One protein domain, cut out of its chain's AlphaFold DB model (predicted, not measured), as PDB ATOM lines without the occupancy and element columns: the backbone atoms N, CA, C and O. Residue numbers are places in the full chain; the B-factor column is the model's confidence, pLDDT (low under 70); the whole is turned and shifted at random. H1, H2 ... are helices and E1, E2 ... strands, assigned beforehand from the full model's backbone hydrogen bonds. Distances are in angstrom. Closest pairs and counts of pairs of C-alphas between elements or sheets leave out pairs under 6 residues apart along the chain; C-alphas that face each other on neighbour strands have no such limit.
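This is residues 50 to 75 and 83 to 231 of the 232 residues of an uncharacterized protein of Leifsonia sp. SCN 70-46 (UniProt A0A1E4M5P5). A twisted sheet of four strands makes the middle layer, with H2, H4 and H5 on one face and H3 on the other. H1 lies away at one end of the elongated outline, and the loop of residues 138 to 166 reaches toward the other end. The 175 printed residues include five named helices and four named strands, in the order H1 H2 E1 H3 E2 H4 H5 E3 E4, of mixed class; the mixed sheet runs E1 E3 E4 E2. The whole is compact, with a radius of gyration of the C-alphas of 17.3 A and spans of 59 by 30 by 27 A.

Start at H1, residues 50 to 65, which is apart from H2, residues 96 to 112, but only just, at 8.4 A. Look next at E1, residues 123 to 125, parallel to E3, residues 203 to 213, with N 124 and O 205 2.9 A apart. H3, residues 127 to 137, is 7.5 A over the sheet, on the opposite face from H2. E2, residues 167 to 172, is antiparallel to E4, residues 217 to 230, with N 169 and O 224 3.0 A apart. H4, residues 176 to 184, touches H2, closest at the C-alphas of Phe 102 and Gly 176, 3.9 A. H4 and H5, residues 187 to 194, touch only at the corner, closest at the C-alphas of Trp 184 and Arg 190, 4.7 A. E3 and E4 form an antiparallel hairpin, with N 208 and O 225 2.9 A apart. In all five helices every O i to N i+4 pair is within hydrogen-bond range.

Find C-alpha 50 at (379.034, 371.888, 402.285), where H1 begins; it runs 22.3 A, and H2 24.1 A. E3 spans 31.6 A. E4 spans 34.4 A, bends by 69 degrees at residue 220 and ends at C-alpha 230, (365.729, 385.080, 378.693).

The C-alphas farthest apart, of Gly 67 and Asp 157, are 59.3 A apart. Residues 76 to 82 are not printed, and C-alphas 75 and 83 are 23.0 A apart across this cut. The link from H3 to E2 is long, at 29 residues. Mean pLDDT of the printed part is 94.7, and residue 50 is under 70.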
ATOM      1  N   ALA A  50     379.353 370.968 401.195       69.62
ATOM      2  CA  ALA A  50     379.034 371.888 402.285       69.62
ATOM      3  C   ALA A  50     378.494 373.236 401.778       69.62
ATOM      4  O   ALA A  50     377.481 373.703 402.297       69.62
ATOM      5  N   GLY A  51     379.084 373.814 400.728       74.25
ATOM      6  CA  GLY A  51     378.622 375.069 400.124       74.25
ATOM      7  C   GLY A  51     377.212 374.961 399.535       74.25
ATOM      8  O   GLY A  51     376.366 375.819 399.790       74.25
ATOM      9  N   ILE A  52     376.917 373.863 398.827       78.62
ATOM     10  CA  ILE A  52     375.562 373.571 398.319       78.62
ATOM     11  C   ILE A  52     374.553 373.510 399.469       78.62
ATOM     12  O   ILE A  52     373.497 374.145 399.414       78.62
ATOM     13  N   ARG A  53     374.884 372.742 400.516       80.56
ATOM     14  CA  ARG A  53     374.014 372.555 401.682       80.56
ATOM     15  C   ARG A  53     373.761 373.868 402.409       80.56
ATOM     16  O   ARG A  53     372.611 374.124 402.741       80.56
ATOM     17  N   SER A  54     374.789 374.697 402.599       81.62
ATOM     18  CA  SER A  54     374.648 376.007 403.244       81.62
ATOM     19  C   SER A  54     373.626 376.872 402.511       81.62
ATOM     20  O   SER A  54     372.624 377.249 403.106       81.62
ATOM     21  N   GLY A  55     373.790 377.074 401.198       87.31
ATOM     22  CA  GLY A  55     372.848 377.899 400.437       87.31
ATOM     23  C   GLY A  55     371.417 377.347 400.453       87.31
ATOM     24  O   GLY A  55     370.451 378.105 400.457       87.31
ATOM     25  N   THR A  56     371.251 376.023 400.485       90.44
ATOM     26  CA  THR A  56     369.920 375.404 400.593       90.44
ATOM     27  C   THR A  56     369.296 375.604 401.972       90.44
ATOM     28  O   THR A  56     368.087 375.814 402.052       90.44
ATOM     29  N   LEU A  57     370.084 375.558 403.048       91.25
ATOM     30  CA  LEU A  57     369.604 375.871 404.395       91.25
ATOM     31  C   LEU A  57     369.186 377.338 404.507       91.25
ATOM     32  O   LEU A  57     368.120 377.608 405.052       91.25
ATOM     33  N   ASP A  58     369.951 378.256 403.918       92.44
ATOM     34  CA  ASP A  58     369.622 379.684 403.914       92.44
ATOM     35  C   ASP A  58     368.294 379.953 403.188       92.44
ATOM     36  O   ASP A  58     367.432 380.670 403.697       92.44
ATOM     37  N   ARG A  59     368.070 379.308 402.034       93.69
ATOM     38  CA  ARG A  59     366.793 379.398 401.302       93.69
ATOM     39  C   ARG A  59     365.622 378.818 402.092       93.69
ATOM     40  O   ARG A  59     364.556 379.428 402.132       93.69
ATOM     41  N   ARG A  60     365.811 377.670 402.751       92.94
ATOM     42  CA  ARG A  60     364.791 377.079 403.640       92.94
ATOM     43  C   ARG A  60     364.440 378.030 404.779       92.94
ATOM     44  O   ARG A  60     363.266 378.303 404.989       92.94
ATOM     45  N   ALA A  61     365.448 378.597 405.436       92.25
ATOM     46  CA  ALA A  61     365.248 379.564 406.506       92.25
ATOM     47  C   ALA A  61     364.502 380.818 406.018       92.25
ATOM     48  O   ALA A  61     363.625 381.315 406.719       92.25
ATOM     49  N   ALA A  62     364.791 381.318 404.811       90.31
ATOM     50  CA  ALA A  62     364.061 382.446 404.228       90.31
ATOM     51  C   ALA A  62     362.573 382.129 403.969       90.31
ATOM     52  O   ALA A  62     361.699 382.960 404.236       90.31
ATOM     53  N   HIS A  63     362.268 380.920 403.492       91.50
ATOM     54  CA  HIS A  63     360.890 380.438 403.367       91.50
ATOM     55  C   HIS A  63     360.191 380.344 404.731       91.50
ATOM     56  O   HIS A  63     359.116 380.919 404.904       91.50
ATOM     57  N   ASP A  64     360.843 379.751 405.734       91.38
ATOM     58  CA  ASP A  64     360.300 379.648 407.093       91.38
ATOM     59  C   ASP A  64     360.024 381.036 407.707       91.38
ATOM     60  O   ASP A  64     358.954 381.270 408.269       91.38
ATOM     61  N   LEU A  65     360.946 381.995 407.537       93.56
ATOM     62  CA  LEU A  65     360.792 383.383 408.001       93.56
ATOM     63  C   LEU A  65     359.646 384.127 407.301       93.56
ATOM     64  O   LEU A  65     359.028 385.005 407.902       93.56
ATOM     65  N   SER A  66     359.359 383.789 406.043       92.75
ATOM     66  CA  SER A  66     358.227 384.345 405.291       92.75
ATOM     67  C   SER A  66     356.916 383.581 405.517       92.75
ATOM     68  O   SER A  66     355.887 383.972 404.967       92.75
ATOM     69  N   GLY A  67     356.924 382.510 406.322       92.44
ATOM     70  CA  GLY A  67     355.764 381.642 406.534       92.44
ATOM     71  C   GLY A  67     355.345 380.863 405.283       92.44
ATOM     72  O   GLY A  67     354.193 380.445 405.180       92.44
ATOM     73  N   THR A  68     356.255 380.693 404.319       92.38
ATOM     74  CA  THR A  68     356.020 379.941 403.081       92.38
ATOM     75  C   THR A  68     356.784 378.619 403.099       92.38
ATOM     76  O   THR A  68     357.751 378.455 403.834       92.38
ATOM     77  N   ALA A  69     356.344 377.646 402.303       92.06
ATOM     78  CA  ALA A  69     357.080 376.400 402.110       92.06
ATOM     79  C   ALA A  69     357.956 376.487 400.854       92.06
ATOM     80  O   ALA A  69     357.656 377.252 399.937       92.06
ATOM     81  N   CYS A  70     358.996 375.651 400.784       92.94
ATOM     82  CA  CYS A  70     359.746 375.485 399.543       92.94
ATOM     83  C   CYS A  70     358.825 375.033 398.394       92.94
ATOM     84  O   CYS A  70     357.857 374.301 398.641       92.94
ATOM     85  N   PRO A  71     359.149 375.399 397.142       92.75
ATOM     86  CA  PRO A  71     358.370 374.999 395.978       92.75
ATOM     87  C   PRO A  71     358.185 373.484 395.894       92.75
ATOM     88  O   PRO A  71     359.088 372.711 396.213       92.75
ATOM     89  N   VAL A  72     357.014 373.054 395.431       88.94
ATOM     90  CA  VAL A  72     356.709 371.644 395.159       88.94
ATOM     91  C   VAL A  72     356.734 371.373 393.659       88.94
ATOM     92  O   VAL A  72     356.732 372.292 392.841       88.94
ATOM     93  N   ARG A  73     356.764 370.090 393.283       81.44
ATOM     94  CA  ARG A  73     356.786 369.679 391.877       81.44
ATOM     95  C   ARG A  73     355.568 370.215 391.126       81.44
ATOM     96  O   ARG A  73     354.432 369.912 391.477       81.44
ATOM     97  N   THR A  74     355.836 370.943 390.051       73.75
ATOM     98  CA  THR A  74     354.854 371.342 389.044       73.75
ATOM     99  C   THR A  74     354.834 370.312 387.918       73.75
ATOM    100  O   THR A  74     355.889 369.835 387.497       73.75
ATOM    101  N   SER A  75     353.648 369.948 387.435       77.88
ATOM    102  CA  SER A  75     353.488 369.158 386.210       77.88
ATOM    103  C   SER A  75     353.484 370.069 384.983       77.88
ATOM    104  O   SER A  75     353.244 371.272 385.082       77.88
ATOM    105  N   PRO A  83     364.357 367.089 367.346       96.12
ATOM    106  CA  PRO A  83     364.139 366.448 366.051       96.12
ATOM    107  C   PRO A  83     364.759 365.052 365.931       96.12
ATOM    108  O   PRO A  83     364.505 364.385 364.931       96.12
ATOM    109  N   ALA A  84     365.604 364.626 366.881       97.06
ATOM    110  CA  ALA A  84     366.342 363.361 366.830       97.06
ATOM    111  C   ALA A  84     367.073 363.138 365.487       97.06
ATOM    112  O   ALA A  84     367.105 362.032 364.946       97.06
ATOM    113  N   THR A  85     367.629 364.211 364.911       97.25
ATOM    114  CA  THR A  85     368.319 364.145 363.615       97.25
ATOM    115  C   THR A  85     369.644 363.405 363.757       97.25
ATOM    116  O   THR A  85     370.370 363.618 364.720       97.25
ATOM    117  N   VAL A  86     369.977 362.559 362.784       98.12
ATOM    118  CA  VAL A  86     371.280 361.886 362.703       98.12
ATOM    119  C   VAL A  86     372.140 362.615 361.675       98.12
ATOM    120  O   VAL A  86     371.682 362.908 360.569       98.12
ATOM    121  N   SER A  87     373.377 362.936 362.044       97.62
ATOM    122  CA  SER A  87     374.349 363.552 361.137       97.62
ATOM    123  C   SER A  87     374.765 362.606 360.003       97.62
ATOM    124  O   SER A  87     374.548 361.394 360.059       97.62
ATOM    125  N   ALA A  88     375.426 363.146 358.977       96.38
ATOM    126  CA  ALA A  88     375.935 362.346 357.862       96.38
ATOM    127  C   ALA A  88     376.974 361.296 358.299       96.38
ATOM    128  O   ALA A  88     377.122 360.276 357.628       96.38
ATOM    129  N   LEU A  89     377.670 361.532 359.418       96.38
ATOM    130  CA  LEU A  89     378.657 360.612 359.985       96.38
ATOM    131  C   LEU A  89     378.086 359.698 361.083       96.38
ATOM    132  O   LEU A  89     378.837 358.969 361.723       96.38
ATOM    133  N   GLY A  90     376.765 359.696 361.288       96.69
ATOM    134  CA  GLY A  90     376.090 358.760 362.191       96.69
ATOM    135  C   GLY A  90     375.960 359.218 363.646       96.69
ATOM    136  O   GLY A  90     375.413 358.474 364.453       96.69
ATOM    137  N   VAL A  91     376.396 360.435 363.993       98.12
ATOM    138  CA  VAL A  91     376.150 361.029 365.322       98.12
ATOM    139  C   VAL A  91     374.655 361.293 365.492       98.12
ATOM    140  O   VAL A  91     374.075 362.035 364.695       98.12
ATOM    141  N   GLY A  92     374.040 360.705 366.518       98.38
ATOM    142  CA  GLY A  92     372.638 360.942 366.862       98.38
ATOM    143  C   GLY A  92     372.454 362.280 367.577       98.38
ATOM    144  O   GLY A  92     373.250 362.624 368.445       98.38
ATOM    145  N   GLY A  93     371.428 363.044 367.215       98.31
ATOM    146  CA  GLY A  93     371.063 364.309 367.857       98.31
ATOM    147  C   GLY A  93     370.126 364.139 369.053       98.31
ATOM    148  O   GLY A  93     369.803 363.023 369.464       98.31
ATOM    149  N   THR A  94     369.659 365.265 369.590       98.62
ATOM    150  CA  THR A  94     368.846 365.316 370.810       98.62
ATOM    151  C   THR A  94     367.516 364.623 370.570       98.62
ATOM    152  O   THR A  94     366.790 364.958 369.629       98.62
ATOM    153  N   THR A  95     367.157 363.687 371.443       98.12
ATOM    154  CA  THR A  95     365.838 363.054 371.425       98.12
ATOM    155  C   THR A  95     364.875 363.764 372.372       98.12
ATOM    156  O   THR A  95     365.281 364.434 373.325       98.12
ATOM    157  N   GLN A  96     363.568 363.575 372.163       97.62
ATOM    158  CA  GLN A  96     362.570 364.102 373.096       97.62
ATOM    159  C   GLN A  96     362.737 363.511 374.506       97.62
ATOM    160  O   GLN A  96     362.497 364.200 375.497       97.62
ATOM    161  N   ALA A  97     363.180 362.254 374.606       97.25
ATOM    162  CA  ALA A  97     363.441 361.600 375.883       97.25
ATOM    163  C   ALA A  97     364.600 362.265 376.641       97.25
ATOM    164  O   ALA A  97     364.495 362.443 377.855       97.25
ATOM    165  N   ASP A  98     365.656 362.696 375.942       98.44
ATOM    166  CA  ASP A  98     366.774 363.423 376.557       98.44
ATOM    167  C   ASP A  98     366.304 364.750 377.155       98.44
ATOM    168  O   ASP A  98     366.605 365.055 378.311       98.44
ATOM    169  N   LEU A  99     365.522 365.512 376.382       98.06
ATOM    170  CA  LEU A  99     365.013 366.823 376.778       98.06
ATOM    171  C   LEU A  99     364.057 366.727 377.979       98.06
ATOM    172  O   LEU A  99     364.187 367.494 378.935       98.06
ATOM    173  N   VAL A 100     363.141 365.752 377.972       97.25
ATOM    174  CA  VAL A 100     362.231 365.488 379.101       97.25
ATOM    175  C   VAL A 100     363.010 365.037 380.336       97.25
ATOM    176  O   VAL A 100     362.830 365.611 381.410       97.25
ATOM    177  N   SER A 101     363.922 364.072 380.183       97.81
ATOM    178  CA  SER A 101     364.757 363.572 381.281       97.81
ATOM    179  C   SER A 101     365.580 364.693 381.925       97.81
ATOM    180  O   SER A 101     365.659 364.786 383.153       97.81
ATOM    181  N   PHE A 102     366.152 365.581 381.107       98.50
ATOM    182  CA  PHE A 102     366.874 366.757 381.577       98.50
ATOM    183  C   PHE A 102     365.962 367.721 382.345       98.50
ATOM    184  O   PHE A 102     366.285 368.073 383.479       98.50
ATOM    185  N   ALA A 103     364.819 368.121 381.779       97.75
ATOM    186  CA  ALA A 103     363.912 369.084 382.407       97.75
ATOM    187  C   ALA A 103     363.368 368.589 383.759       97.75
ATOM    188  O   ALA A 103     363.348 369.329 384.749       97.75
ATOM    189  N   GLU A 104     362.978 367.313 383.830       97.00
ATOM    190  CA  GLU A 104     362.496 366.687 385.061       97.00
ATOM    191  C   GLU A 104     363.572 366.656 386.150       97.00
ATOM    192  O   GLU A 104     363.304 367.018 387.303       97.00
ATOM    193  N   ALA A 105     364.796 366.254 385.801       98.12
ATOM    194  CA  ALA A 105     365.911 366.220 386.740       98.12
ATOM    195  C   ALA A 105     366.322 367.628 387.181       98.12
ATOM    196  O   ALA A 105     366.504 367.871 388.374       98.12
ATOM    197  N   PHE A 106     366.397 368.575 386.244       98.12
ATOM    198  CA  PHE A 106     366.728 369.969 386.510       98.12
ATOM    199  C   PHE A 106     365.777 370.579 387.540       98.12
ATOM    200  O   PHE A 106     366.218 371.093 388.570       98.12
ATOM    201  N   ASN A 107     364.468 370.454 387.321       97.56
ATOM    202  CA  ASN A 107     363.470 370.962 388.255       97.56
ATOM    203  C   ASN A 107     363.441 370.188 389.573       97.56
ATOM    204  O   ASN A 107     363.276 370.800 390.626       97.56
ATOM    205  N   THR A 108     363.663 368.873 389.550       96.62
ATOM    206  CA  THR A 108     363.791 368.078 390.781       96.62
ATOM    207  C   THR A 108     364.944 368.587 391.647       96.62
ATOM    208  O   THR A 108     364.773 368.762 392.853       96.62
ATOM    209  N   ILE A 109     366.089 368.900 391.035       97.00
ATOM    210  CA  ILE A 109     367.241 369.491 391.719       97.00
ATOM    211  C   ILE A 109     366.898 370.881 392.265       97.00
ATOM    212  O   ILE A 109     367.209 371.164 393.422       97.00
ATOM    213  N   ARG A 110     366.232 371.741 391.482       96.75
ATOM    214  CA  ARG A 110     365.812 373.075 391.946       96.75
ATOM    215  C   ARG A 110     364.921 372.988 393.182       96.75
ATOM    216  O   ARG A 110     365.252 373.563 394.216       96.75
ATOM    217  N   ILE A 111     363.875 372.173 393.111       95.44
ATOM    218  CA  ILE A 111     362.926 371.940 394.204       95.44
ATOM    219  C   ILE A 111     363.627 371.382 395.449       95.44
ATOM    220  O   ILE A 111     363.438 371.896 396.551       95.44
ATOM    221  N   ALA A 112     364.495 370.377 395.291       93.88
ATOM    222  CA  ALA A 112     365.252 369.796 396.403       93.88
ATOM    223  C   ALA A 112     366.134 370.830 397.131       93.88
ATOM    224  O   ALA A 112     366.447 370.672 398.315       93.88
ATOM    225  N   ASN A 113     366.498 371.909 396.439       95.00
ATOM    226  CA  ASN A 113     367.317 372.997 396.949       95.00
ATOM    227  C   ASN A 113     366.518 374.278 397.237       95.00
ATOM    228  O   ASN A 113     367.131 375.324 397.436       95.00
ATOM    229  N   CYS A 114     365.183 374.190 397.312       95.12
ATOM    230  CA  CYS A 114     364.275 375.312 397.577       95.12
ATOM    231  C   CYS A 114     364.448 376.477 396.598       95.12
ATOM    232  O   CYS A 114     364.500 377.637 396.988       95.12
ATOM    233  N   LEU A 115     364.578 376.134 395.318       94.62
ATOM    234  CA  LEU A 115     364.549 377.060 394.194       94.62
ATOM    235  C   LEU A 115     363.245 376.856 393.422       94.62
ATOM    236  O   LEU A 115     362.810 375.715 393.240       94.62
ATOM    237  N   ASP A 116     362.674 377.943 392.906       94.19
ATOM    238  CA  ASP A 116     361.481 377.871 392.061       94.19
ATOM    239  C   ASP A 116     361.758 377.043 390.803       94.19
ATOM    240  O   ASP A 116     362.762 377.309 390.131       94.19
ATOM    241  N   PRO A 117     360.922 376.048 390.456       95.81
ATOM    242  CA  PRO A 117     361.097 375.273 389.234       95.81
ATOM    243  C   PRO A 117     360.861 376.145 387.995       95.81
ATOM    244  O   PRO A 117     360.018 377.038 387.991       95.81
ATOM    245  N   ILE A 118     361.585 375.854 386.915       96.19
ATOM    246  CA  ILE A 118     361.321 376.463 385.610       96.19
ATOM    247  C   ILE A 118     360.065 375.803 385.017       96.19
ATOM    248  O   ILE A 118     359.983 374.572 385.016       96.19
ATOM    249  N   PRO A 119     359.083 376.563 384.506       94.94
ATOM    250  CA  PRO A 119     357.952 375.992 383.777       94.94
ATOM    251  C   PRO A 119     358.400 375.060 382.637       94.94
ATOM    252  O   PRO A 119     359.358 375.356 381.925       94.94
ATOM    253  N   PHE A 120     357.731 373.914 382.464       95.00
ATOM    254  CA  PHE A 120     358.153 372.891 381.492       95.00
ATOM    255  C   PHE A 120     358.127 373.378 380.035       95.00
ATOM    256  O   PHE A 120     358.954 372.952 379.236       95.00
ATOM    257  N   ASP A 121     357.233 374.304 379.702       95.06
ATOM    258  CA  ASP A 121     357.139 374.949 378.389       95.06
ATOM    259  C   ASP A 121     358.298 375.919 378.092       95.06
ATOM    260  O   ASP A 121     358.416 376.407 376.972       95.06
ATOM    261  N   ARG A 122     359.178 376.173 379.070       96.12
ATOM    262  CA  ARG A 122     360.383 377.008 378.934       96.12
ATOM    263  C   ARG A 122     361.680 376.205 378.832       96.12
ATOM    264  O   ARG A 122     362.764 376.793 378.830       96.12
ATOM    265  N   PHE A 123     361.586 374.879 378.758       97.69
ATOM    266  CA  PHE A 123     362.696 374.038 378.323       97.69
ATOM    267  C   PHE A 123     362.635 373.894 376.813       97.69
ATOM    268  O   PHE A 123     361.603 373.515 376.265       97.69
ATOM    269  N   THR A 124     363.736 374.204 376.147       97.56
ATOM    270  CA  THR A 124     363.788 374.287 374.690       97.56
ATOM    271  C   THR A 124     364.931 373.451 374.145       97.56
ATOM    272  O   THR A 124     365.999 373.343 374.754       97.56
ATOM    273  N   TRP A 125     364.704 372.837 372.987       98.06
ATOM    274  CA  TRP A 125     365.796 372.242 372.224       98.06
ATOM    275  C   TRP A 125     366.550 373.357 371.495       98.06
ATOM    276  O   TRP A 125     365.945 374.217 370.858       98.06
ATOM    277  N   ASP A 126     367.881 373.346 371.568       97.50
ATOM    278  CA  ASP A 126     368.711 374.372 370.935       97.50
ATOM    279  C   ASP A 126     369.539 373.792 369.785       97.50
ATOM    280  O   ASP A 126     370.597 373.185 369.975       97.50
ATOM    281  N   SER A 127     369.074 374.041 368.560       97.62
ATOM    282  CA  SER A 127     369.760 373.617 367.333       97.62
ATOM    283  C   SER A 127     371.181 374.177 367.190       97.62
ATOM    284  O   SER A 127     372.043 373.543 366.578       97.62
ATOM    285  N   CYS A 128     371.464 375.357 367.751       97.81
ATOM    286  CA  CYS A 128     372.781 375.972 367.646       97.81
ATOM    287  C   CYS A 128     373.789 375.271 368.562       97.81
ATOM    288  O   CYS A 128     374.929 375.028 368.153       97.81
ATOM    289  N   MET A 129     373.378 374.909 369.781       98.25
ATOM    290  CA  MET A 129     374.193 374.077 370.668       98.25
ATOM    291  C   MET A 129     374.332 372.648 370.133       98.25
ATOM    292  O   MET A 129     375.435 372.113 370.135       98.25
ATOM    293  N   GLU A 130     373.273 372.042 369.593       98.56
ATOM    294  CA  GLU A 130     373.370 370.707 368.983       98.56
ATOM    295  C   GLU A 130     374.379 370.684 367.832       98.56
ATOM    296  O   GLU A 130     375.246 369.813 367.777       98.56
ATOM    297  N   LYS A 131     374.359 371.704 366.965       98.19
ATOM    298  CA  LYS A 131     375.346 371.859 365.890       98.19
ATOM    299  C   LYS A 131     376.785 371.895 366.418       98.19
ATOM    300  O   LYS A 131     377.686 371.357 365.776       98.19
ATOM    301  N   ARG A 132     377.009 372.521 367.577       98.00
ATOM    302  CA  ARG A 132     378.319 372.560 368.241       98.00
ATOM    303  C   ARG A 132     378.734 371.173 368.737       98.00
ATOM    304  O   ARG A 132     379.887 370.790 368.553       98.00
ATOM    305  N   LEU A 133     377.811 370.427 369.336       98.19
ATOM    306  CA  LEU A 133     378.062 369.078 369.850       98.19
ATOM    307  C   LEU A 133     378.336 368.073 368.726       98.19
ATOM    308  O   LEU A 133     379.299 367.317 368.823       98.19
ATOM    309  N   VAL A 134     377.569 368.127 367.631       98.06
ATOM    310  CA  VAL A 134     377.822 367.318 366.426       98.06
ATOM    311  C   VAL A 134     379.203 367.636 365.863       98.06
ATOM    312  O   VAL A 134     379.976 366.725 365.599       98.06
ATOM    313  N   TRP A 135     379.571 368.918 365.771       98.12
ATOM    314  CA  TRP A 135     380.909 369.305 365.317       98.12
ATOM    315  C   TRP A 135     382.027 368.691 366.172       98.12
ATOM    316  O   TRP A 135     383.042 368.287 365.608       98.12
ATOM    317  N   MET A 136     381.853 368.599 367.498       97.88
ATOM    318  CA  MET A 136     382.828 367.940 368.382       97.88
ATOM    319  C   MET A 136     382.846 366.427 368.171       97.88
ATOM    320  O   MET A 136     383.913 365.832 368.138       97.88
ATOM    321  N   ALA A 137     381.667 365.815 368.055       97.31
ATOM    322  CA  ALA A 137     381.501 364.374 367.893       97.31
ATOM    323  C   ALA A 137     381.989 363.858 366.537       97.31
ATOM    324  O   ALA A 137     382.281 362.678 366.395       97.31
ATOM    325  N   GLU A 138     382.066 364.731 365.537       97.62
ATOM    326  CA  GLU A 138     382.556 364.406 364.202       97.62
ATOM    327  C   GLU A 138     384.074 364.611 364.042       97.62
ATOM    328  O   GLU A 138     384.581 364.492 362.926       97.62
ATOM    329  N   ASP A 139     384.803 364.955 365.108       97.44
ATOM    330  CA  ASP A 139     386.263 365.047 365.071       97.44
ATOM    331  C   ASP A 139     386.897 363.669 364.798       97.44
ATOM    332  O   ASP A 139     386.621 362.726 365.530       97.44
ATOM    333  N   PRO A 140     387.761 363.503 363.780       96.69
ATOM    334  CA  PRO A 140     388.283 362.183 363.408       96.69
ATOM    335  C   PRO A 140     389.379 361.641 364.342       96.69
ATOM    336  O   PRO A 140     389.944 360.580 364.064       96.69
ATOM    337  N   SER A 141     389.721 362.354 365.416       95.19
ATOM    338  CA  SER A 141     390.732 361.921 366.375       95.19
ATOM    339  C   SER A 141     390.228 360.770 367.240       95.19
ATOM    340  O   SER A 141     389.088 360.756 367.684       95.19
ATOM    341  N   THR A 142     391.111 359.829 367.569       90.88
ATOM    342  CA  THR A 142     390.835 358.808 368.594       90.88
ATOM    343  C   THR A 142     391.054 359.325 370.020       90.88
ATOM    344  O   THR A 142     390.857 358.576 370.974       90.88
ATOM    345  N   ASP A 143     391.545 360.559 370.184       88.06
ATOM    346  CA  ASP A 143     391.661 361.208 371.489       88.06
ATOM    347  C   ASP A 143     390.300 361.804 371.892       88.06
ATOM    348  O   ASP A 143     389.871 362.778 371.269       88.06
ATOM    349  N   PRO A 144     389.646 361.304 372.957       77.00
ATOM    350  CA  PRO A 144     388.345 361.808 373.401       77.00
ATOM    351  C   PRO A 144     388.389 363.256 373.923       77.00
ATOM    352  O   PRO A 144     387.342 363.841 374.200       77.00
ATOM    353  N   GLN A 145     389.579 363.838 374.123       85.69
ATOM    354  CA  GLN A 145     389.751 365.255 374.466       85.69
ATOM    355  C   GLN A 145     389.948 366.155 373.242       85.69
ATOM    356  O   GLN A 145     389.932 367.381 373.373       85.69
ATOM    357  N   SER A 146     390.121 365.583 372.053       93.31
ATOM    358  CA  SER A 146     390.231 366.360 370.824       93.31
ATOM    359  C   SER A 146     388.899 367.034 370.492       93.31
ATOM    360  O   SER A 146     387.829 366.506 370.792       93.31
ATOM    361  N   ALA A 147     388.962 368.259 369.961       94.88
ATOM    362  CA  ALA A 147     387.821 369.159 369.745       94.88
ATOM    363  C   ALA A 147     386.981 369.512 370.999       94.88
ATOM    364  O   ALA A 147     386.181 370.453 370.947       94.88
ATOM    365  N   TRP A 148     387.171 368.832 372.133       95.38
ATOM    366  CA  TRP A 148     386.407 369.028 373.358       95.38
ATOM    367  C   TRP A 148     386.673 370.405 373.971       95.38
ATOM    368  O   TRP A 148     387.815 370.795 374.224       95.38
ATOM    369  N   GLY A 149     385.600 371.149 374.245       93.06
ATOM    370  CA  GLY A 149     385.663 372.402 374.994       93.06
ATOM    371  C   GLY A 149     384.795 373.528 374.439       93.06
ATOM    372  O   GLY A 149     384.130 373.406 373.410       93.06
ATOM    373  N   HIS A 150     384.813 374.655 375.146       94.62
ATOM    374  CA  HIS A 150     384.092 375.877 374.783       94.62
ATOM    375  C   HIS A 150     384.474 376.412 373.394       94.62
ATOM    376  O   HIS A 150     385.426 375.938 372.760       94.62
ATOM    377  N   LEU A 151     383.717 377.393 372.895       91.81
ATOM    378  CA  LEU A 151     384.012 378.047 371.619       91.81
ATOM    379  C   LEU A 151     385.474 378.513 371.576       91.81
ATOM    380  O   LEU A 151     385.967 379.168 372.493       91.81
ATOM    381  N   GLY A 152     386.162 378.150 370.494       88.38
ATOM    382  CA  GLY A 152     387.604 378.351 370.336       88.38
ATOM    383  C   GLY A 152     388.431 377.066 370.438       88.38
ATOM    384  O   GLY A 152     389.601 377.097 370.062       88.38
ATOM    385  N   SER A 153     387.851 375.936 370.870       93.81
ATOM    386  CA  SER A 153     388.487 374.631 370.639       93.81
ATOM    387  C   SER A 153     388.598 374.342 369.135       93.81
ATOM    388  O   SER A 153     387.834 374.869 368.318       93.81
ATOM    389  N   VAL A 154     389.569 373.507 368.772       95.62
ATOM    390  CA  VAL A 154     389.925 373.212 367.381       95.62
ATOM    391  C   VAL A 154     389.808 371.710 367.154       95.62
ATOM    392  O   VAL A 154     390.228 370.927 368.005       95.62
ATOM    393  N   ARG A 155     389.229 371.319 366.017       96.69
ATOM    394  CA  ARG A 155     389.234 369.926 365.564       96.69
ATOM    395  C   ARG A 155     390.597 369.522 365.031       96.69
ATOM    396  O   ARG A 155     391.313 370.333 364.446       96.69
ATOM    397  N   SER A 156     390.909 368.244 365.171       97.56
ATOM    398  CA  SER A 156     392.134 367.623 364.667       97.56
ATOM    399  C   SER A 156     392.308 367.768 363.150       97.56
ATOM    400  O   SER A 156     393.435 367.868 362.670       97.56
ATOM    401  N   ASP A 157     391.208 367.849 362.399       97.25
ATOM    402  CA  ASP A 157     391.188 368.036 360.943       97.25
ATOM    403  C   ASP A 157     391.127 369.507 360.490       97.25
ATOM    404  O   ASP A 157     391.076 369.792 359.293       97.25
ATOM    405  N   GLY A 158     391.140 370.457 361.430       96.50
ATOM    406  CA  GLY A 158     391.122 371.889 361.136       96.50
ATOM    407  C   GLY A 158     389.773 372.439 360.663       96.50
ATOM    408  O   GLY A 158     389.709 373.615 360.297       96.50
ATOM    409  N   VAL A 159     388.689 371.650 360.686       96.75
ATOM    410  CA  VAL A 159     387.346 372.160 360.361       96.75
ATOM    411  C   VAL A 159     386.968 373.269 361.360       96.75
ATOM    412  O   VAL A 159     386.998 373.035 362.571       96.75
ATOM    413  N   PRO A 160     386.591 374.482 360.903       96.06
ATOM    414  CA  PRO A 160     386.307 375.604 361.796       96.06
ATOM    415  C   PRO A 160     385.164 375.333 362.776       96.06
ATOM    416  O   PRO A 160     384.163 374.718 362.412       96.06
ATOM    417  N   SER A 161     385.294 375.852 364.000       94.62
ATOM    418  CA  SER A 161     384.262 375.775 365.041       94.62
ATOM    419  C   SER A 161     382.936 376.393 364.584       94.62
ATOM    420  O   SER A 161     382.905 377.514 364.079       94.62
ATOM    421  N   VAL A 162     381.828 375.688 364.828       96.38
ATOM    422  CA  VAL A 162     380.454 376.137 364.535       96.38
ATOM    423  C   VAL A 162     379.530 375.939 365.735       96.38
ATOM    424  O   VAL A 162     379.840 375.173 366.642       96.38
ATOM    425  N   GLY A 163     378.362 376.585 365.696       96.88
ATOM    426  CA  GLY A 163     377.317 376.444 366.711       96.88
ATOM    427  C   GLY A 163     377.477 377.410 367.886       96.88
ATOM    428  O   GLY A 163     378.198 378.403 367.788       96.88
ATOM    429  N   CYS A 164     376.763 377.127 368.974       96.81
ATOM    430  CA  CYS A 164     376.678 377.968 370.166       96.81
ATOM    431  C   CYS A 164     377.288 377.271 371.384       96.81
ATOM    432  O   CYS A 164     377.338 376.045 371.449       96.81
ATOM    433  N   ASP A 165     377.736 378.071 372.352       95.38
ATOM    434  CA  ASP A 165     378.310 377.581 373.605       95.38
ATOM    435  C   ASP A 165     377.251 377.367 374.696       95.38
ATOM    436  O   ASP A 165     376.134 377.889 374.628       95.38
ATOM    437  N   GLY A 166     377.647 376.647 375.740       96.19
ATOM    438  CA  GLY A 166     376.860 376.398 376.937       96.19
ATOM    439  C   GLY A 166     377.696 375.715 378.015       96.19
ATOM    440  O   GLY A 166     378.908 375.547 377.891       96.19
ATOM    441  N   ASN A 167     377.042 375.286 379.085       98.44
ATOM    442  CA  ASN A 167     377.652 374.345 380.012       98.44
ATOM    443  C   ASN A 167     377.807 373.002 379.312       98.44
ATOM    444  O   ASN A 167     376.809 372.464 378.846       98.44
ATOM    445  N   LEU A 168     379.024 372.466 379.261       98.12
ATOM    446  CA  LEU A 168     379.320 371.218 378.561       98.12
ATOM    447  C   LEU A 168     379.443 370.056 379.550       98.12
ATOM    448  O   LEU A 168     379.970 370.210 380.652       98.12
ATOM    449  N   ALA A 169     378.956 368.884 379.160       97.75
ATOM    450  CA  ALA A 169     379.190 367.619 379.851       97.75
ATOM    451  C   ALA A 169     379.324 366.500 378.818       97.75
ATOM    452  O   ALA A 169     378.638 366.520 377.802       97.75
ATOM    453  N   GLY A 170     380.220 365.546 379.052       94.38
ATOM    454  CA  GLY A 170     380.449 364.440 378.129       94.38
ATOM    455  C   GLY A 170     380.878 363.167 378.845       94.38
ATOM    456  O   GLY A 170     381.262 363.206 380.021       94.38
ATOM    457  N   GLY A 171     380.768 362.038 378.153       93.81
ATOM    458  CA  GLY A 171     381.162 360.718 378.646       93.81
ATOM    459  C   GLY A 171     380.116 359.638 378.382       93.81
ATOM    460  O   GLY A 171     378.995 359.931 377.967       93.81
ATOM    461  N   SER A 172     380.491 358.395 378.673       94.69
ATOM    462  CA  SER A 172     379.610 357.229 378.580       94.69
ATOM    463  C   SER A 172     378.475 357.266 379.599       94.69
ATOM    464  O   SER A 172     378.620 357.825 380.691       94.69
ATOM    465  N   ASP A 173     377.357 356.656 379.214       93.69
ATOM    466  CA  ASP A 173     376.161 356.419 380.024       93.69
ATOM    467  C   ASP A 173     375.489 357.687 380.573       93.69
ATOM    468  O   ASP A 173     374.653 357.610 381.482       93.69
ATOM    469  N   ASN A 174     375.809 358.871 380.031       96.44
ATOM    470  CA  ASN A 174     375.084 360.063 380.444       96.44
ATOM    471  C   ASN A 174     373.726 360.147 379.750       96.44
ATOM    472  O   ASN A 174     373.623 360.132 378.528       96.44
ATOM    473  N   THR A 175     372.705 360.371 380.563       97.94
ATOM    474  CA  THR A 175     371.365 360.816 380.173       97.94
ATOM    475  C   THR A 175     371.179 362.305 380.472       97.94
ATOM    476  O   THR A 175     371.960 362.889 381.235       97.94
ATOM    477  N   GLY A 176     370.094 362.904 379.964       98.00
ATOM    478  CA  GLY A 176     369.668 364.258 380.346       98.00
ATOM    479  C   GLY A 176     369.637 364.471 381.868       98.00
ATOM    480  O   GLY A 176     370.149 365.471 382.373       98.00
ATOM    481  N   ALA A 177     369.139 363.488 382.624       98.38
ATOM    482  CA  ALA A 177     369.137 363.547 384.083       98.38
ATOM    483  C   ALA A 177     370.544 363.558 384.702       98.38
ATOM    484  O   ALA A 177     370.820 364.334 385.617       98.38
ATOM    485  N   THR A 178     371.451 362.713 384.208       98.38
ATOM    486  CA  THR A 178     372.807 362.626 384.776       98.38
ATOM    487  C   THR A 178     373.620 363.901 384.534       98.38
ATOM    488  O   THR A 178     374.331 364.347 385.436       98.38
ATOM    489  N   VAL A 179     373.492 364.537 383.359       98.50
ATOM    490  CA  VAL A 179     374.208 365.790 383.062       98.50
ATOM    491  C   VAL A 179     373.650 366.965 383.863       98.50
ATOM    492  O   VAL A 179     374.428 367.806 384.310       98.50
ATOM    493  N   ALA A 180     372.340 366.979 384.151       98.69
ATOM    494  CA  ALA A 180     371.738 367.942 385.072       98.69
ATOM    495  C   ALA A 180     372.398 367.870 386.463       98.69
ATOM    496  O   ALA A 180     372.866 368.887 386.981       98.69
ATOM    497  N   SER A 181     372.530 366.664 387.031       97.81
ATOM    498  CA  SER A 181     373.220 366.460 388.314       97.81
ATOM    499  C   SER A 181     374.685 366.898 388.266       97.81
ATOM    500  O   SER A 181     375.119 367.654 389.133       97.81
ATOM    501  N   LYS A 182     375.433 366.522 387.217       97.25
ATOM    502  CA  LYS A 182     376.841 366.930 387.046       97.25
ATOM    503  C   LYS A 182     377.013 368.450 387.030       97.25
ATOM    504  O   LYS A 182     377.935 368.979 387.651       97.25
ATOM    505  N   TRP A 183     376.132 369.172 386.335       98.25
ATOM    506  CA  TRP A 183     376.183 370.635 386.308       98.25
ATOM    507  C   TRP A 183     375.776 371.257 387.639       98.25
ATOM    508  O   TRP A 183     376.386 372.247 388.040       98.25
ATOM    509  N   TRP A 184     374.805 370.681 388.352       97.56
ATOM    510  CA  TRP A 184     374.488 371.118 389.710       97.56
ATOM    511  C   TRP A 184     375.665 370.918 390.663       97.56
ATOM    512  O   TRP A 184     375.935 371.786 391.483       97.56
ATOM    513  N   GLU A 185     376.392 369.813 390.554       95.94
ATOM    514  CA  GLU A 185     377.527 369.483 391.421       95.94
ATOM    515  C   GLU A 185     378.790 370.294 391.111       95.94
ATOM    516  O   GLU A 185     379.747 370.237 391.869       95.94
ATOM    517  N   SER A 186     378.826 371.091 390.044       94.88
ATOM    518  CA  SER A 186     379.981 371.923 389.699       94.88
ATOM    519  C   SER A 186     379.683 373.402 389.931       94.88
ATOM    520  O   SER A 186     378.753 373.938 389.339       94.88
ATOM    521  N   ASP A 187     380.493 374.096 390.739       92.56
ATOM    522  CA  ASP A 187     380.218 375.487 391.148       92.56
ATOM    523  C   ASP A 187     379.960 376.425 389.967       92.56
ATOM    524  O   ASP A 187     378.966 377.152 389.946       92.56
ATOM    525  N   LYS A 188     380.839 376.392 388.960       93.31
ATOM    526  CA  LYS A 188     380.743 377.285 387.798       93.31
ATOM    527  C   LYS A 188     379.528 376.969 386.937       93.31
ATOM    528  O   LYS A 188     378.832 377.890 386.522       93.31
ATOM    529  N   HIS A 189     379.259 375.685 386.708       97.31
ATOM    530  CA  HIS A 189     378.113 375.257 385.915       97.31
ATOM    531  C   HIS A 189     376.794 375.542 386.643       97.31
ATOM    532  O   HIS A 189     375.845 376.044 386.042       97.31
ATOM    533  N   ARG A 190     376.736 375.301 387.954       97.25
ATOM    534  CA  ARG A 190     375.581 375.633 388.788       97.25
ATOM    535  C   ARG A 190     375.312 377.133 388.778       97.25
ATOM    536  O   ARG A 190     374.171 377.540 388.564       97.25
ATOM    537  N   ALA A 191     376.343 377.951 388.971       94.56
ATOM    538  CA  ALA A 191     376.208 379.403 388.964       94.56
ATOM    539  C   ALA A 191     375.699 379.933 387.616       94.56
ATOM    540  O   ALA A 191     374.828 380.798 387.608       94.56
ATOM    541  N   SER A 192     376.188 379.402 386.488       96.38
ATOM    542  CA  SER A 192     375.784 379.855 385.149       96.38
ATOM    543  C   SER A 192     374.404 379.350 384.713       96.38
ATOM    544  O   SER A 192     373.654 380.100 384.091       96.38
ATOM    545  N   LEU A 193     374.062 378.096 385.022       98.00
ATOM    546  CA  LEU A 193     372.873 377.428 384.483       98.00
ATOM    547  C   LEU A 193     371.722 377.350 385.478       98.00
ATOM    548  O   LEU A 193     370.587 377.596 385.097       98.00
ATOM    549  N   TYR A 194     371.983 377.009 386.739       97.50
ATOM    550  CA  TYR A 194     370.924 376.945 387.749       97.50
ATOM    551  C   TYR A 194     370.652 378.302 388.381       97.50
ATOM    552  O   TYR A 194     369.539 378.521 388.847       97.50
ATOM    553  N   ARG A 195     371.643 379.199 388.403       95.50
ATOM    554  CA  ARG A 195     371.494 380.580 388.881       95.50
ATOM    555  C   ARG A 195     370.670 380.661 390.183       95.50
ATOM    556  O   ARG A 195     369.601 381.269 390.186       95.50
ATOM    557  N   PRO A 196     371.121 380.005 391.271       92.88
ATOM    558  CA  PRO A 196     370.323 379.831 392.490       92.88
ATOM    559  C   PRO A 196     369.872 381.147 393.143       92.88
ATOM    560  O   PRO A 196     368.898 381.144 393.884       92.88
ATOM    561  N   ASP A 197     370.546 382.255 392.837       87.12
ATOM    562  CA  ASP A 197     370.268 383.578 393.405       87.12
ATOM    563  C   ASP A 197     369.580 384.525 392.397       87.12
ATOM    564  O   ASP A 197     369.580 385.740 392.575       87.12
ATOM    565  N   SER A 198     369.052 384.000 391.281       89.25
ATOM    566  CA  SER A 198     368.374 384.787 390.238       89.25
ATOM    567  C   SER A 198     366.866 384.527 390.193       89.25
ATOM    568  O   SER A 198     366.417 383.399 390.386       89.25
ATOM    569  N   ASP A 199     366.104 385.565 389.843       90.25
ATOM    570  CA  ASP A 199     364.682 385.464 389.492       90.25
ATOM    571  C   ASP A 199     364.474 384.628 388.211       90.25
ATOM    572  O   ASP A 199     365.261 384.701 387.260       90.25
ATOM    573  N   ILE A 200     363.397 383.838 388.193       94.19
ATOM    574  CA  ILE A 200     363.014 382.937 387.100       94.19
ATOM    575  C   ILE A 200     361.936 383.520 386.172       94.19
ATOM    576  O   ILE A 200     361.595 382.882 385.174       94.19
ATOM    577  N   THR A 201     361.369 384.697 386.472       91.31
ATOM    578  CA  THR A 201     360.146 385.222 385.825       91.31
ATOM    579  C   THR A 201     360.208 385.228 384.287       91.31
ATOM    580  O   THR A 201     359.204 384.917 383.642       91.31
ATOM    581  N   GLY A 202     361.386 385.427 383.683       93.56
ATOM    582  CA  GLY A 202     361.623 385.339 382.227       93.56
ATOM    583  C   GLY A 202     362.609 384.249 381.788       93.56
ATOM    584  O   GLY A 202     363.184 384.349 380.710       93.56
ATOM    585  N   ALA A 203     362.880 383.258 382.632       96.94
ATOM    586  CA  ALA A 203     363.921 382.266 382.404       96.94
ATOM    587  C   ALA A 203     363.478 381.133 381.474       96.94
ATOM    588  O   ALA A 203     362.471 380.480 381.742       96.94
ATOM    589  N   CYS A 204     364.291 380.861 380.455       97.38
ATOM    590  CA  CYS A 204     364.222 379.666 379.626       97.38
ATOM    591  C   CYS A 204     365.534 378.879 379.731       97.38
ATOM    592  O   CYS A 204     366.614 379.453 379.922       97.38
ATOM    593  N   ILE A 205     365.439 377.557 379.588       98.31
ATOM    594  CA  ILE A 205     366.583 376.645 379.618       98.31
ATOM    595  C   ILE A 205     366.676 375.941 378.274       98.31
ATOM    596  O   ILE A 205     365.829 375.122 377.933       98.31
ATOM    597  N   ALA A 206     367.731 376.247 377.533       98.31
ATOM    598  CA  ALA A 206     368.019 375.582 376.275       98.31
ATOM    599  C   ALA A 206     368.884 374.344 376.550       98.31
ATOM    600  O   ALA A 206     369.780 374.400 377.402       98.31
ATOM    601  N   PHE A 207     368.643 373.251 375.830       98.75
ATOM    602  CA  PHE A 207     369.354 371.982 375.979       98.75
ATOM    603  C   PHE A 207     369.617 371.321 374.622       98.75
ATOM    604  O   PHE A 207     368.805 371.402 373.699       98.75
ATOM    605  N   ALA A 208     370.758 370.649 374.518       98.75
ATOM    606  CA  ALA A 208     371.090 369.757 373.420       98.75
ATOM    607  C   ALA A 208     371.933 368.584 373.932       98.75
ATOM    608  O   ALA A 208     372.725 368.737 374.866       98.75
ATOM    609  N   MET A 209     371.792 367.428 373.295       98.62
ATOM    610  CA  MET A 209     372.575 366.229 373.562       98.62
ATOM    611  C   MET A 209     372.825 365.474 372.258       98.62
ATOM    612  O   MET A 209     371.930 365.351 371.433       98.62
ATOM    613  N   THR A 210     374.036 364.966 372.068       98.44
ATOM    614  CA  THR A 210     374.386 364.088 370.949       98.44
ATOM    615  C   THR A 210     374.883 362.748 371.457       98.44
ATOM    616  O   THR A 210     375.498 362.693 372.522       98.44
ATOM    617  N   HIS A 211     374.674 361.702 370.665       98.19
ATOM    618  CA  HIS A 211     374.958 360.304 370.980       98.19
ATOM    619  C   HIS A 211     375.939 359.719 369.963       98.19
ATOM    620  O   HIS A 211     375.728 359.836 368.751       98.19
ATOM    621  N   GLY A 212     376.988 359.070 370.460       96.31
ATOM    622  CA  GLY A 212     378.095 358.563 369.662       96.31
ATOM    623  C   GLY A 212     379.033 359.648 369.145       96.31
ATOM    624  O   GLY A 212     378.947 360.830 369.498       96.31
ATOM    625  N   GLY A 213     379.944 359.205 368.290       95.62
ATOM    626  CA  GLY A 213     380.973 360.033 367.688       95.62
ATOM    627  C   GLY A 213     381.918 359.208 366.831       95.62
ATOM    628  O   GLY A 213     382.013 357.983 366.945       95.62
ATOM    629  N   VAL A 214     382.610 359.889 365.934       94.62
ATOM    630  CA  VAL A 214     383.643 359.280 365.104       94.62
ATOM    631  C   VAL A 214     385.001 359.387 365.808       94.62
ATOM    632  O   VAL A 214     385.190 360.276 366.629       94.62
ATOM    633  N   PRO A 215     385.951 358.490 365.502       93.88
ATOM    634  CA  PRO A 215     385.790 357.301 364.664       93.88
ATOM    635  C   PRO A 215     385.186 356.085 365.392       93.88
ATOM    636  O   PRO A 215     384.863 355.100 364.730       93.88
ATOM    637  N   ASN A 216     385.074 356.099 366.721       91.19
ATOM    638  CA  ASN A 216     384.888 354.871 367.504       91.19
ATOM    639  C   ASN A 216     384.084 355.036 368.804       91.19
ATOM    640  O   ASN A 216     384.206 354.195 369.696       91.19
ATOM    641  N   GLU A 217     383.281 356.088 368.935       93.12
ATOM    642  CA  GLU A 217     382.430 356.276 370.108       93.12
ATOM    643  C   GLU A 217     381.043 355.687 369.855       93.12
ATOM    644  O   GLU A 217     380.334 356.073 368.923       93.12
ATOM    645  N   ASP A 218     380.649 354.732 370.693       93.38
ATOM    646  CA  ASP A 218     379.327 354.124 370.612       93.38
ATOM    647  C   ASP A 218     378.223 355.079 371.099       93.38
ATOM    648  O   ASP A 218     378.475 356.097 371.742       93.38
ATOM    649  N   SER A 219     376.967 354.727 370.821       93.00
ATOM    650  CA  SER A 219     375.812 355.574 371.125       93.00
ATOM    651  C   SER A 219     375.580 355.844 372.619       93.00
ATOM    652  O   SER A 219     374.770 356.706 372.935       93.00
ATOM    653  N   SER A 220     376.228 355.118 373.540       93.75
ATOM    654  CA  SER A 220     376.173 355.410 374.981       93.75
ATOM    655  C   SER A 220     377.082 356.575 375.375       93.75
ATOM    656  O   SER A 220     376.869 357.191 376.420       93.75
ATOM    657  N   PHE A 221     378.092 356.895 374.561       95.44
ATOM    658  CA  PHE A 221     378.893 358.091 374.756       95.44
ATOM    659  C   PHE A 221     378.090 359.299 374.308       95.44
ATOM    660  O   PHE A 221     377.721 359.417 373.140       95.44
ATOM    661  N   THR A 222     377.833 360.220 375.229       97.06
ATOM    662  CA  THR A 222     377.074 361.422 374.910       97.06
ATOM    663  C   THR A 222     377.876 362.679 375.172       97.06
ATOM    664  O   THR A 222     378.781 362.724 376.011       97.06
ATOM    665  N   ARG A 223     377.524 363.729 374.436       97.75
ATOM    666  CA  ARG A 223     377.946 365.106 374.697       97.75
ATOM    667  C   ARG A 223     376.685 365.923 374.890       97.75
ATOM    668  O   ARG A 223     375.748 365.774 374.120       97.75
ATOM    669  N   ALA A 224     376.652 366.779 375.895       98.62
ATOM    670  CA  ALA A 224     375.502 367.603 376.213       98.62
ATOM    671  C   ALA A 224     375.913 369.051 376.436       98.62
ATOM    672  O   ALA A 224     377.010 369.335 376.928       98.62
ATOM    673  N   ALA A 225     374.996 369.950 376.104       98.75
ATOM    674  CA  ALA A 225     375.112 371.376 376.322       98.75
ATOM    675  C   ALA A 225     373.809 371.926 376.900       98.75
ATOM    676  O   ALA A 225     372.722 371.557 376.456       98.75
ATOM    677  N   ALA A 226     373.914 372.838 377.863       98.81
ATOM    678  CA  ALA A 226     372.763 373.580 378.363       98.81
ATOM    679  C   ALA A 226     373.108 375.039 378.641       98.81
ATOM    680  O   ALA A 226     374.222 375.359 379.066       98.81
ATOM    681  N   ARG A 227     372.131 375.931 378.469       98.12
ATOM    682  CA  ARG A 227     372.286 377.346 378.824       98.12
ATOM    683  C   ARG A 227     370.996 377.939 379.368       98.12
ATOM    684  O   ARG A 227     369.906 377.657 378.880       98.12
ATOM    685  N   TRP A 228     371.149 378.826 380.343       97.94
ATOM    686  CA  TRP A 228     370.090 379.738 380.748       97.94
ATOM    687  C   TRP A 228     370.018 380.902 379.765       97.94
ATOM    688  O   TRP A 228     371.048 381.468 379.388       97.94
ATOM    689  N   TYR A 229     368.812 381.318 379.400       95.88
ATOM    690  CA  TYR A 229     368.582 382.546 378.647       95.88
ATOM    691  C   TYR A 229     367.245 383.186 379.020       95.88
ATOM    692  O   TYR A 229     366.456 382.619 379.773       95.88
ATOM    693  N   THR A 230     367.014 384.399 378.529       95.12
ATOM    694  CA  THR A 230     365.729 385.080 378.693       95.12
ATOM    695  C   THR A 230     364.805 384.676 377.552       95.12
ATOM    696  O   THR A 230     365.186 384.824 376.390       95.12
ATOM    697  N   CYS A 231     363.620 384.157 377.875       90.50
ATOM    698  CA  CYS A 231     362.585 383.874 376.883       90.50
ATOM    699  C   CYS A 231     362.229 385.162 376.120       90.50
ATOM    700  O   CYS A 231     362.185 386.237 376.725       90.50
TER     701      CYS A 231